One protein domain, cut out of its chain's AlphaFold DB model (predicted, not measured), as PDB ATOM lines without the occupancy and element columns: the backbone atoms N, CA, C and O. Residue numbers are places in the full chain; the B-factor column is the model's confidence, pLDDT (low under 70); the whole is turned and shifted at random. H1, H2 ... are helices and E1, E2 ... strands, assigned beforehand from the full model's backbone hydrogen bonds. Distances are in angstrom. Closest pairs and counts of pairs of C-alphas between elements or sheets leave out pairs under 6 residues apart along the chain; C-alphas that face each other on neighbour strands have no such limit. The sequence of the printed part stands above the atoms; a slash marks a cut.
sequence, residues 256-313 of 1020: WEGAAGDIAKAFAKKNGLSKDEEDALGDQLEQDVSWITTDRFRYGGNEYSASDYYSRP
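Overview. This is residues 256 to 313 of the 1020 residues of the protein "Fibronectin type-III domain-containing protein" of Hornefia porci (UniProt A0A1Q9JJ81). Two helices, H1 and H2, fold back on each other as a helical hairpin, and a small two-stranded hairpin, E1 and E2, lies beyond them, with E1 near residues 281 to 285 of H2. The short helix H3 makes the turn from H2 into E1, and after E2 residues 306 to 313, with no named element, lead back past H1. The printed part has 58 residues, with three named helices and two named strands in the order H1, H2, H3, E1, E2; the sheet E1 - E2 is antiparallel, and the class is mostly helix. The whole is compact, with a radius of gyration of the C-alphas of 10.0 A, and rounded, spanning 27 by 22 by 20 A.

Arrangement. H1, residues 256 to 271, touches H2, residues 275 to 287; their closest C-alphas, those of Gly 261 and Gly 282, are 4.9 A apart. They form a helical hairpin, running opposite ways at a steep tilt of 37 degrees, only just past shallow. H3, residues 291 to 294, is close to H2 but not clearly touching, with the closest C-alphas, those of Leu 285 and Trp 291, 7.6 A apart. It is also close to H1 but not clearly touching, at 7.7 A between the closest C-alphas, those of Trp 256 and Ile 292. E1, residues 296 to 299, comes nearest to H2 at the C-alphas of Phe 297 and Leu 285, 7.6 A apart. E1 and E2, residues 302 to 305, are an antiparallel hairpin with 143 degrees between their directions; N 304 and O 297 are within hydrogen-bond range at 2.8 A, as are N 299 and O 302 at 3.0 A. H1 is apart from both strands, and H2 is apart from E2. In H1 and H2 every O i to N i+4 pair is within hydrogen-bond range; H3 is too short for such a pair.

Along the chain. H1 begins at C-alpha 256, at (-9.834, -33.230, 40.691), and measures 22.1 A from first to last C-alpha. H2 measures 18.2 A and ends at C-alpha 287, at (-19.105, -33.433, 47.154). H3 has four residues, Trp 291 to Thr 294. E1 runs from Arg 296 to Tyr 299 over 10.3 A. E2 runs from Asn 302 over 10.5 A to C-alpha 305, at (-9.639, -47.760, 46.042).

Size, cuts and confidence. The two C-alphas farthest apart, those of Ser 274 and Pro 313, are 28.0 A apart. The printed part has no cut, and the four links between named elements are tight. The mean pLDDT of the printed part is 93.5, and no printed residue is under 70.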
ATOM      1  N   TRP A 256      -9.283 -32.230  39.764       93.62
ATOM      2  CA  TRP A 256      -9.834 -33.230  40.691       93.62
ATOM      3  C   TRP A 256     -11.323 -33.524  40.462       93.62
ATOM      4  O   TRP A 256     -11.746 -34.653  40.696       93.62
ATOM      5  N   GLU A 257     -12.107 -32.548  39.998       93.06
ATOM      6  CA  GLU A 257     -13.525 -32.754  39.654       93.06
ATOM      7  C   GLU A 257     -13.629 -33.608  38.380       93.06
ATOM      8  O   GLU A 257     -14.379 -34.581  38.323       93.06
ATOM      9  N   GLY A 258     -12.768 -33.343  37.391       90.56
ATOM     10  CA  GLY A 258     -12.590 -34.225  36.236       90.56
ATOM     11  C   GLY A 258     -12.217 -35.658  36.637       90.56
ATOM     12  O   GLY A 258     -12.842 -36.609  36.165       90.56
ATOM     13  N   ALA A 259     -11.266 -35.818  37.562       91.12
ATOM     14  CA  ALA A 259     -10.862 -37.127  38.074       91.12
ATOM     15  C   ALA A 259     -11.997 -37.860  38.819       91.12
ATOM     16  O   ALA A 259     -12.123 -39.075  38.673       91.12
ATOM     17  N   ALA A 260     -12.858 -37.150  39.560       95.50
ATOM     18  CA  ALA A 260     -14.064 -37.729  40.162       95.50
ATOM     19  C   ALA A 260     -14.994 -38.332  39.094       95.50
ATOM     20  O   ALA A 260     -15.436 -39.478  39.223       95.50
ATOM     21  N   GLY A 261     -15.229 -37.596  38.003       93.69
ATOM     22  CA  GLY A 261     -16.000 -38.079  36.858       93.69
ATOM     23  C   GLY A 261     -15.368 -39.296  36.170       93.69
ATOM     24  O   GLY A 261     -16.075 -40.246  35.821       93.69
ATOM     25  N   ASP A 262     -14.043 -39.311  36.014       91.06
ATOM     26  CA  ASP A 262     -13.318 -40.445  35.426       91.06
ATOM     27  C   ASP A 262     -13.409 -41.703  36.304       91.06
ATOM     28  O   ASP A 262     -13.700 -42.788  35.786       91.06
ATOM     29  N   ILE A 263     -13.260 -41.559  37.628       96.50
ATOM     30  CA  ILE A 263     -13.460 -42.648  38.600       96.50
ATOM     31  C   ILE A 263     -14.883 -43.193  38.485       96.50
ATOM     32  O   ILE A 263     -15.062 -44.404  38.340       96.50
ATOM     33  N   ALA A 264     -15.896 -42.322  38.513       97.75
ATOM     34  CA  ALA A 264     -17.297 -42.726  38.455       97.75
ATOM     35  C   ALA A 264     -17.615 -43.496  37.167       97.75
ATOM     36  O   ALA A 264     -18.195 -44.583  37.214       97.75
ATOM     37  N   LYS A 265     -17.156 -42.993  36.017       96.31
ATOM     38  CA  LYS A 265     -17.337 -43.633  34.708       96.31
ATOM     39  C   LYS A 265     -16.640 -44.990  34.618       96.31
ATOM     40  O   LYS A 265     -17.228 -45.961  34.131       96.31
ATOM     41  N   ALA A 266     -15.391 -45.087  35.070       94.75
ATOM     42  CA  ALA A 266     -14.648 -46.346  35.070       94.75
ATOM     43  C   ALA A 266     -15.264 -47.367  36.043       94.75
ATOM     44  O   ALA A 266     -15.404 -48.546  35.697       94.75
ATOM     45  N   PHE A 267     -15.708 -46.918  37.220       97.44
ATOM     46  CA  PHE A 267     -16.417 -47.737  38.200       97.44
ATOM     47  C   PHE A 267     -17.752 -48.250  37.655       97.44
ATOM     48  O   PHE A 267     -18.020 -49.451  37.726       97.44
ATOM     49  N   ALA A 268     -18.558 -47.372  37.054       97.56
ATOM     50  CA  ALA A 268     -19.837 -47.714  36.442       97.56
ATOM     51  C   ALA A 268     -19.670 -48.753  35.334       97.56
ATOM     52  O   ALA A 268     -20.364 -49.771  35.327       97.56
ATOM     53  N   LYS A 269     -18.678 -48.563  34.454       95.56
ATOM     54  CA  LYS A 269     -18.347 -49.521  33.394       95.56
ATOM     55  C   LYS A 269     -17.959 -50.894  33.951       95.56
ATOM     56  O   LYS A 269     -18.387 -51.906  33.403       95.56
ATOM     57  N   LYS A 270     -17.158 -50.942  35.022       95.75
ATOM     58  CA  LYS A 270     -16.702 -52.200  35.644       95.75
ATOM     59  C   LYS A 270     -17.829 -52.938  36.373       95.75
ATOM     60  O   LYS A 270     -17.839 -54.165  36.373       95.75
ATOM     61  N   ASN A 271     -18.763 -52.203  36.976       95.06
ATOM     62  CA  ASN A 271     -19.816 -52.757  37.832       95.06
ATOM     63  C   ASN A 271     -21.203 -52.812  37.166       95.06
ATOM     64  O   ASN A 271     -22.156 -53.267  37.790       95.06
ATOM     65  N   GLY A 272     -21.324 -52.388  35.903       94.81
ATOM     66  CA  GLY A 272     -22.574 -52.445  35.143       94.81
ATOM     67  C   GLY A 272     -23.647 -51.463  35.621       94.81
ATOM     68  O   GLY A 272     -24.828 -51.799  35.569       94.81
ATOM     69  N   LEU A 273     -23.244 -50.278  36.095       95.81
ATOM     70  CA  LEU A 273     -24.170 -49.243  36.567       95.81
ATOM     71  C   LEU A 273     -24.846 -48.498  35.407       95.81
ATOM     72  O   LEU A 273     -24.297 -48.381  34.308       95.81
ATOM     73  N   SER A 274     -26.045 -47.974  35.661       96.50
ATOM     74  CA  SER A 274     -26.753 -47.067  34.754       96.50
ATOM     75  C   SER A 274     -26.102 -45.678  34.699       96.50
ATOM     76  O   SER A 274     -25.289 -45.321  35.550       96.50
ATOM     77  N   LYS A 275     -26.481 -44.861  33.705       92.31
ATOM     78  CA  LYS A 275     -25.953 -43.493  33.572       92.31
ATOM     79  C   LYS A 275     -26.344 -42.596  34.754       92.31
ATOM     80  O   LYS A 275     -25.517 -41.817  35.208       92.31
ATOM     81  N   ASP A 276     -27.552 -42.762  35.287       93.50
ATOM     82  CA  ASP A 276     -28.012 -42.006  36.458       93.50
ATOM     83  C   ASP A 276     -27.205 -42.375  37.717       93.50
ATOM     84  O   ASP A 276     -26.899 -41.515  38.536       93.50
ATOM     85  N   GLU A 277     -26.814 -43.647  37.865       96.81
ATOM     86  CA  GLU A 277     -25.950 -44.105  38.963       96.81
ATOM     87  C   GLU A 277     -24.490 -43.656  38.795       96.81
ATOM     88  O   GLU A 277     -23.840 -43.335  39.788       96.81
ATOM     89  N   GLU A 278     -23.976 -43.623  37.560       96.62
ATOM     90  CA  GLU A 278     -22.667 -43.040  37.231       96.62
ATOM     91  C   GLU A 278     -22.625 -41.556  37.609       96.62
ATOM     92  O   GLU A 278     -21.712 -41.133  38.315       96.62
ATOM     93  N   ASP A 279     -23.624 -40.785  37.172       91.69
ATOM     94  CA  ASP A 279     -23.712 -39.349  37.446       91.69
ATOM     95  C   ASP A 279     -23.855 -39.094  38.958       91.69
ATOM     96  O   ASP A 279     -23.134 -38.267  39.507       91.69
ATOM     97  N   ALA A 280     -24.681 -39.878  39.662       94.38
ATOM     98  CA  ALA A 280     -24.819 -39.775  41.116       94.38
ATOM     99  C   ALA A 280     -23.521 -40.101  41.880       94.38
ATOM    100  O   ALA A 280     -23.233 -39.468  42.896       94.38
ATOM    101  N   LEU A 281     -22.729 -41.080  41.419       97.00
ATOM    102  CA  LEU A 281     -21.419 -41.377  42.009       97.00
ATOM    103  C   LEU A 281     -20.407 -40.259  41.724       97.00
ATOM    104  O   LEU A 281     -19.629 -39.915  42.611       97.00
ATOM    105  N   GLY A 282     -20.424 -39.684  40.517       94.94
ATOM    106  CA  GLY A 282     -19.616 -38.511  40.175       94.94
ATOM    107  C   GLY A 282     -19.911 -37.340  41.112       94.94
ATOM    108  O   GLY A 282     -19.004 -36.859  41.788       94.94
ATOM    109  N   ASP A 283     -21.190 -36.981  41.253       93.19
ATOM    110  CA  ASP A 283     -21.647 -35.929  42.167       93.19
ATOM    111  C   ASP A 283     -21.243 -36.223  43.624       93.19
ATOM    112  O   ASP A 283     -20.828 -35.324  44.355       93.19
ATOM    113  N   GLN A 284     -21.331 -37.487  44.062       95.38
ATOM    114  CA  GLN A 284     -20.901 -37.898  45.401       95.38
ATOM    115  C   GLN A 284     -19.394 -37.669  45.610       95.38
ATOM    116  O   GLN A 284     -18.994 -37.179  46.665       95.38
ATOM    117  N   LEU A 285     -18.560 -38.034  44.633       95.62
ATOM    118  CA  LEU A 285     -17.104 -37.870  44.696       95.62
ATOM    119  C   LEU A 285     -16.673 -36.401  44.602       95.62
ATOM    120  O   LEU A 285     -15.668 -36.028  45.206       95.62
ATOM    121  N   GLU A 286     -17.415 -35.571  43.869       93.62
ATOM    122  CA  GLU A 286     -17.211 -34.120  43.851       93.62
ATOM    123  C   GLU A 286     -17.575 -33.491  45.203       93.62
ATOM    124  O   GLU A 286     -16.855 -32.617  45.676       93.62
ATOM    125  N   GLN A 287     -18.647 -33.955  45.858       92.75
ATOM    126  CA  GLN A 287     -19.105 -33.433  47.154       92.75
ATOM    127  C   GLN A 287     -18.264 -33.912  48.346       92.75
ATOM    128  O   GLN A 287     -18.051 -33.149  49.292       92.75
ATOM    129  N   ASP A 288     -17.769 -35.152  48.326       93.44
ATOM    130  CA  ASP A 288     -16.859 -35.710  49.331       93.44
ATOM    131  C   ASP A 288     -15.472 -35.929  48.727       93.44
ATOM    132  O   ASP A 288     -15.157 -37.006  48.227       93.44
ATOM    133  N   VAL A 289     -14.605 -34.922  48.830       93.31
ATOM    134  CA  VAL A 289     -13.260 -34.976  48.244       93.31
ATOM    135  C   VAL A 289     -12.233 -35.713  49.118       93.31
ATOM    136  O   VAL A 289     -11.026 -35.633  48.876       93.31
ATOM    137  N   SER A 290     -12.657 -36.421  50.172       92.94
ATOM    138  CA  SER A 290     -11.730 -37.120  51.078       92.94
ATOM    139  C   SER A 290     -10.876 -38.180  50.363       92.94
ATOM    140  O   SER A 290      -9.713 -38.391  50.739       92.94
ATOM    141  N   TRP A 291     -11.398 -38.770  49.281       94.44
ATOM    142  CA  TRP A 291     -10.714 -39.753  48.430       94.44
ATOM    143  C   TRP A 291      -9.412 -39.223  47.811       94.44
ATOM    144  O   TRP A 291      -8.474 -40.001  47.614       94.44
ATOM    145  N   ILE A 292      -9.297 -37.905  47.584       94.06
ATOM    146  CA  ILE A 292      -8.081 -37.267  47.049       94.06
ATOM    147  C   ILE A 292      -6.871 -37.640  47.910       94.06
ATOM    148  O   ILE A 292      -5.818 -38.035  47.410       94.06
ATOM    149  N   THR A 293      -7.025 -37.583  49.234       91.56
ATOM    150  CA  THR A 293      -5.930 -37.872  50.175       91.56
ATOM    151  C   THR A 293      -5.898 -39.319  50.654       91.56
ATOM    152  O   THR A 293      -4.815 -39.841  50.897       91.56
ATOM    153  N   THR A 294      -7.052 -39.978  50.774       93.06
ATOM    154  CA  THR A 294      -7.145 -41.330  51.352       93.06
ATOM    155  C   THR A 294      -7.016 -42.450  50.326       93.06
ATOM    156  O   THR A 294      -6.743 -43.584  50.707       93.06
ATOM    157  N   ASP A 295      -7.223 -42.142  49.044       94.50
ATOM    158  CA  ASP A 295      -7.430 -43.122  47.975       94.50
ATOM    159  C   ASP A 295      -8.659 -44.016  48.174       94.50
ATOM    160  O   ASP A 295      -8.726 -45.096  47.598       94.50
ATOM    161  N   ARG A 296      -9.634 -43.608  48.997       95.31
ATOM    162  CA  ARG A 296     -10.804 -44.431  49.335       95.31
ATOM    163  C   ARG A 296     -12.112 -43.701  49.073       95.31
ATOM    164  O   ARG A 296     -12.256 -42.549  49.467       95.31
ATOM    165  N   PHE A 297     -13.079 -44.400  48.486       95.94
ATOM    166  CA  PHE A 297     -14.469 -43.946  48.379       95.94
ATOM    167  C   PHE A 297     -15.446 -45.093  48.654       95.94
ATOM    168  O   PHE A 297     -15.070 -46.266  48.610       95.94
ATOM    169  N   ARG A 298     -16.710 -44.768  48.953       94.88
ATOM    170  CA  ARG A 298     -17.745 -45.759  49.284       94.88
ATOM    171  C   ARG A 298     -18.878 -45.769  48.274       94.88
ATOM    172  O   ARG A 298     -19.368 -44.713  47.892       94.88
ATOM    173  N   TYR A 299     -19.339 -46.964  47.919       96.12
ATOM    174  CA  TYR A 299     -20.520 -47.171  47.083       96.12
ATOM    175  C   TYR A 299     -21.236 -48.470  47.476       96.12
ATOM    176  O   TYR A 299     -20.600 -49.505  47.689       96.12
ATOM    177  N   GLY A 300     -22.565 -48.430  47.618       91.62
ATOM    178  CA  GLY A 300     -23.361 -49.613  47.981       91.62
ATOM    179  C   GLY A 300     -22.969 -50.265  49.318       91.62
ATOM    180  O   GLY A 300     -23.090 -51.476  49.465       91.62
ATOM    181  N   GLY A 301     -22.449 -49.486  50.275       91.06
ATOM    182  CA  GLY A 301     -21.988 -49.976  51.584       91.06
ATOM    183  C   GLY A 301     -20.570 -50.563  51.610       91.06
ATOM    184  O   GLY A 301     -20.066 -50.850  52.692       91.06
ATOM    185  N   ASN A 302     -19.910 -50.683  50.456       94.62
ATOM    186  CA  ASN A 302     -18.534 -51.169  50.340       94.62
ATOM    187  C   ASN A 302     -17.554 -50.014  50.105       94.62
ATOM    188  O   ASN A 302     -17.939 -48.957  49.603       94.62
ATOM    189  N   GLU A 303     -16.286 -50.231  50.448       96.88
ATOM    190  CA  GLU A 303     -15.192 -49.280  50.239       96.88
ATOM    191  C   GLU A 303     -14.279 -49.752  49.101       96.88
ATOM    192  O   GLU A 303     -13.952 -50.936  49.005       96.88
ATOM    193  N   TYR A 304     -13.864 -48.820  48.249       97.38
ATOM    194  CA  TYR A 304     -13.068 -49.071  47.051       97.38
ATOM    195  C   TYR A 304     -11.834 -48.177  47.034       97.38
ATOM    196  O   TYR A 304     -11.834 -47.102  47.637       97.38
ATOM    197  N   SER A 305     -10.778 -48.622  46.349       96.94
ATOM    198  CA  SER A 305      -9.639 -47.760  46.042       96.94
ATOM    199  C   SER A 305      -9.971 -46.894  44.829       96.94
ATOM    200  O   SER A 305     -10.453 -47.408  43.821       96.94
ATOM    201  N   ALA A 306      -9.747 -45.584  44.925       94.19
ATOM    202  CA  ALA A 306      -9.939 -44.679  43.797       94.19
ATOM    203  C   ALA A 306      -8.947 -45.004  42.671       94.19
ATOM    204  O   ALA A 306      -9.363 -45.119  41.520       94.19
ATOM    205  N   SER A 307      -7.669 -45.230  43.001       90.69
ATOM    206  CA  SER A 307      -6.595 -45.514  42.034       90.69
ATOM    207  C   SER A 307      -6.784 -46.783  41.189       90.69
ATOM    208  O   SER A 307      -6.150 -46.911  40.144       90.69
ATOM    209  N   ASP A 308      -7.725 -47.665  41.542       92.75
ATOM    210  CA  ASP A 308      -8.161 -48.771  40.674       92.75
ATOM    211  C   ASP A 308      -8.891 -48.294  39.396       92.75
ATOM    212  O   ASP A 308      -9.103 -49.085  38.473       92.75
ATOM    213  N   TYR A 309      -9.328 -47.030  39.354       91.62
ATOM    214  CA  TYR A 309     -10.231 -46.485  38.334       91.62
ATOM    215  C   TYR A 309      -9.676 -45.265  37.586       91.62
ATOM    216  O   TYR A 309     -10.279 -44.843  36.602       91.62
ATOM    217  N   TYR A 310      -8.540 -44.705  38.015       87.62
ATOM    218  CA  TYR A 310      -7.903 -43.551  37.371       87.62
ATOM    219  C   TYR A 310      -6.392 -43.503  37.634       87.62
ATOM    220  O   TYR A 310      -5.872 -44.153  38.541       87.62
ATOM    221  N   SER A 311      -5.677 -42.685  36.856       78.25
ATOM    222  CA  SER A 311      -4.246 -42.439  37.066       78.25
ATOM    223  C   SER A 311      -4.026 -41.413  38.179       78.25
ATOM    224  O   SER A 311      -4.104 -40.203  37.959       78.25
ATOM    225  N   ARG A 312      -3.750 -41.912  39.385       82.00
ATOM    226  CA  ARG A 312      -3.503 -41.098  40.579       82.00
ATOM    227  C   ARG A 312      -2.154 -40.352  40.504       82.00
ATOM    228  O   ARG A 312      -1.131 -41.000  40.282       82.00
ATOM    229  N   PRO A 313      -2.116 -39.028  40.754       78.50
ATOM    230  CA  PRO A 313      -0.866 -38.284  40.920       78.50
ATOM    231  C   PRO A 313      -0.052 -38.754  42.131       78.50
ATOM    232  O   PRO A 313      -0.616 -39.184  43.138       78.50
TER     233      PRO A 313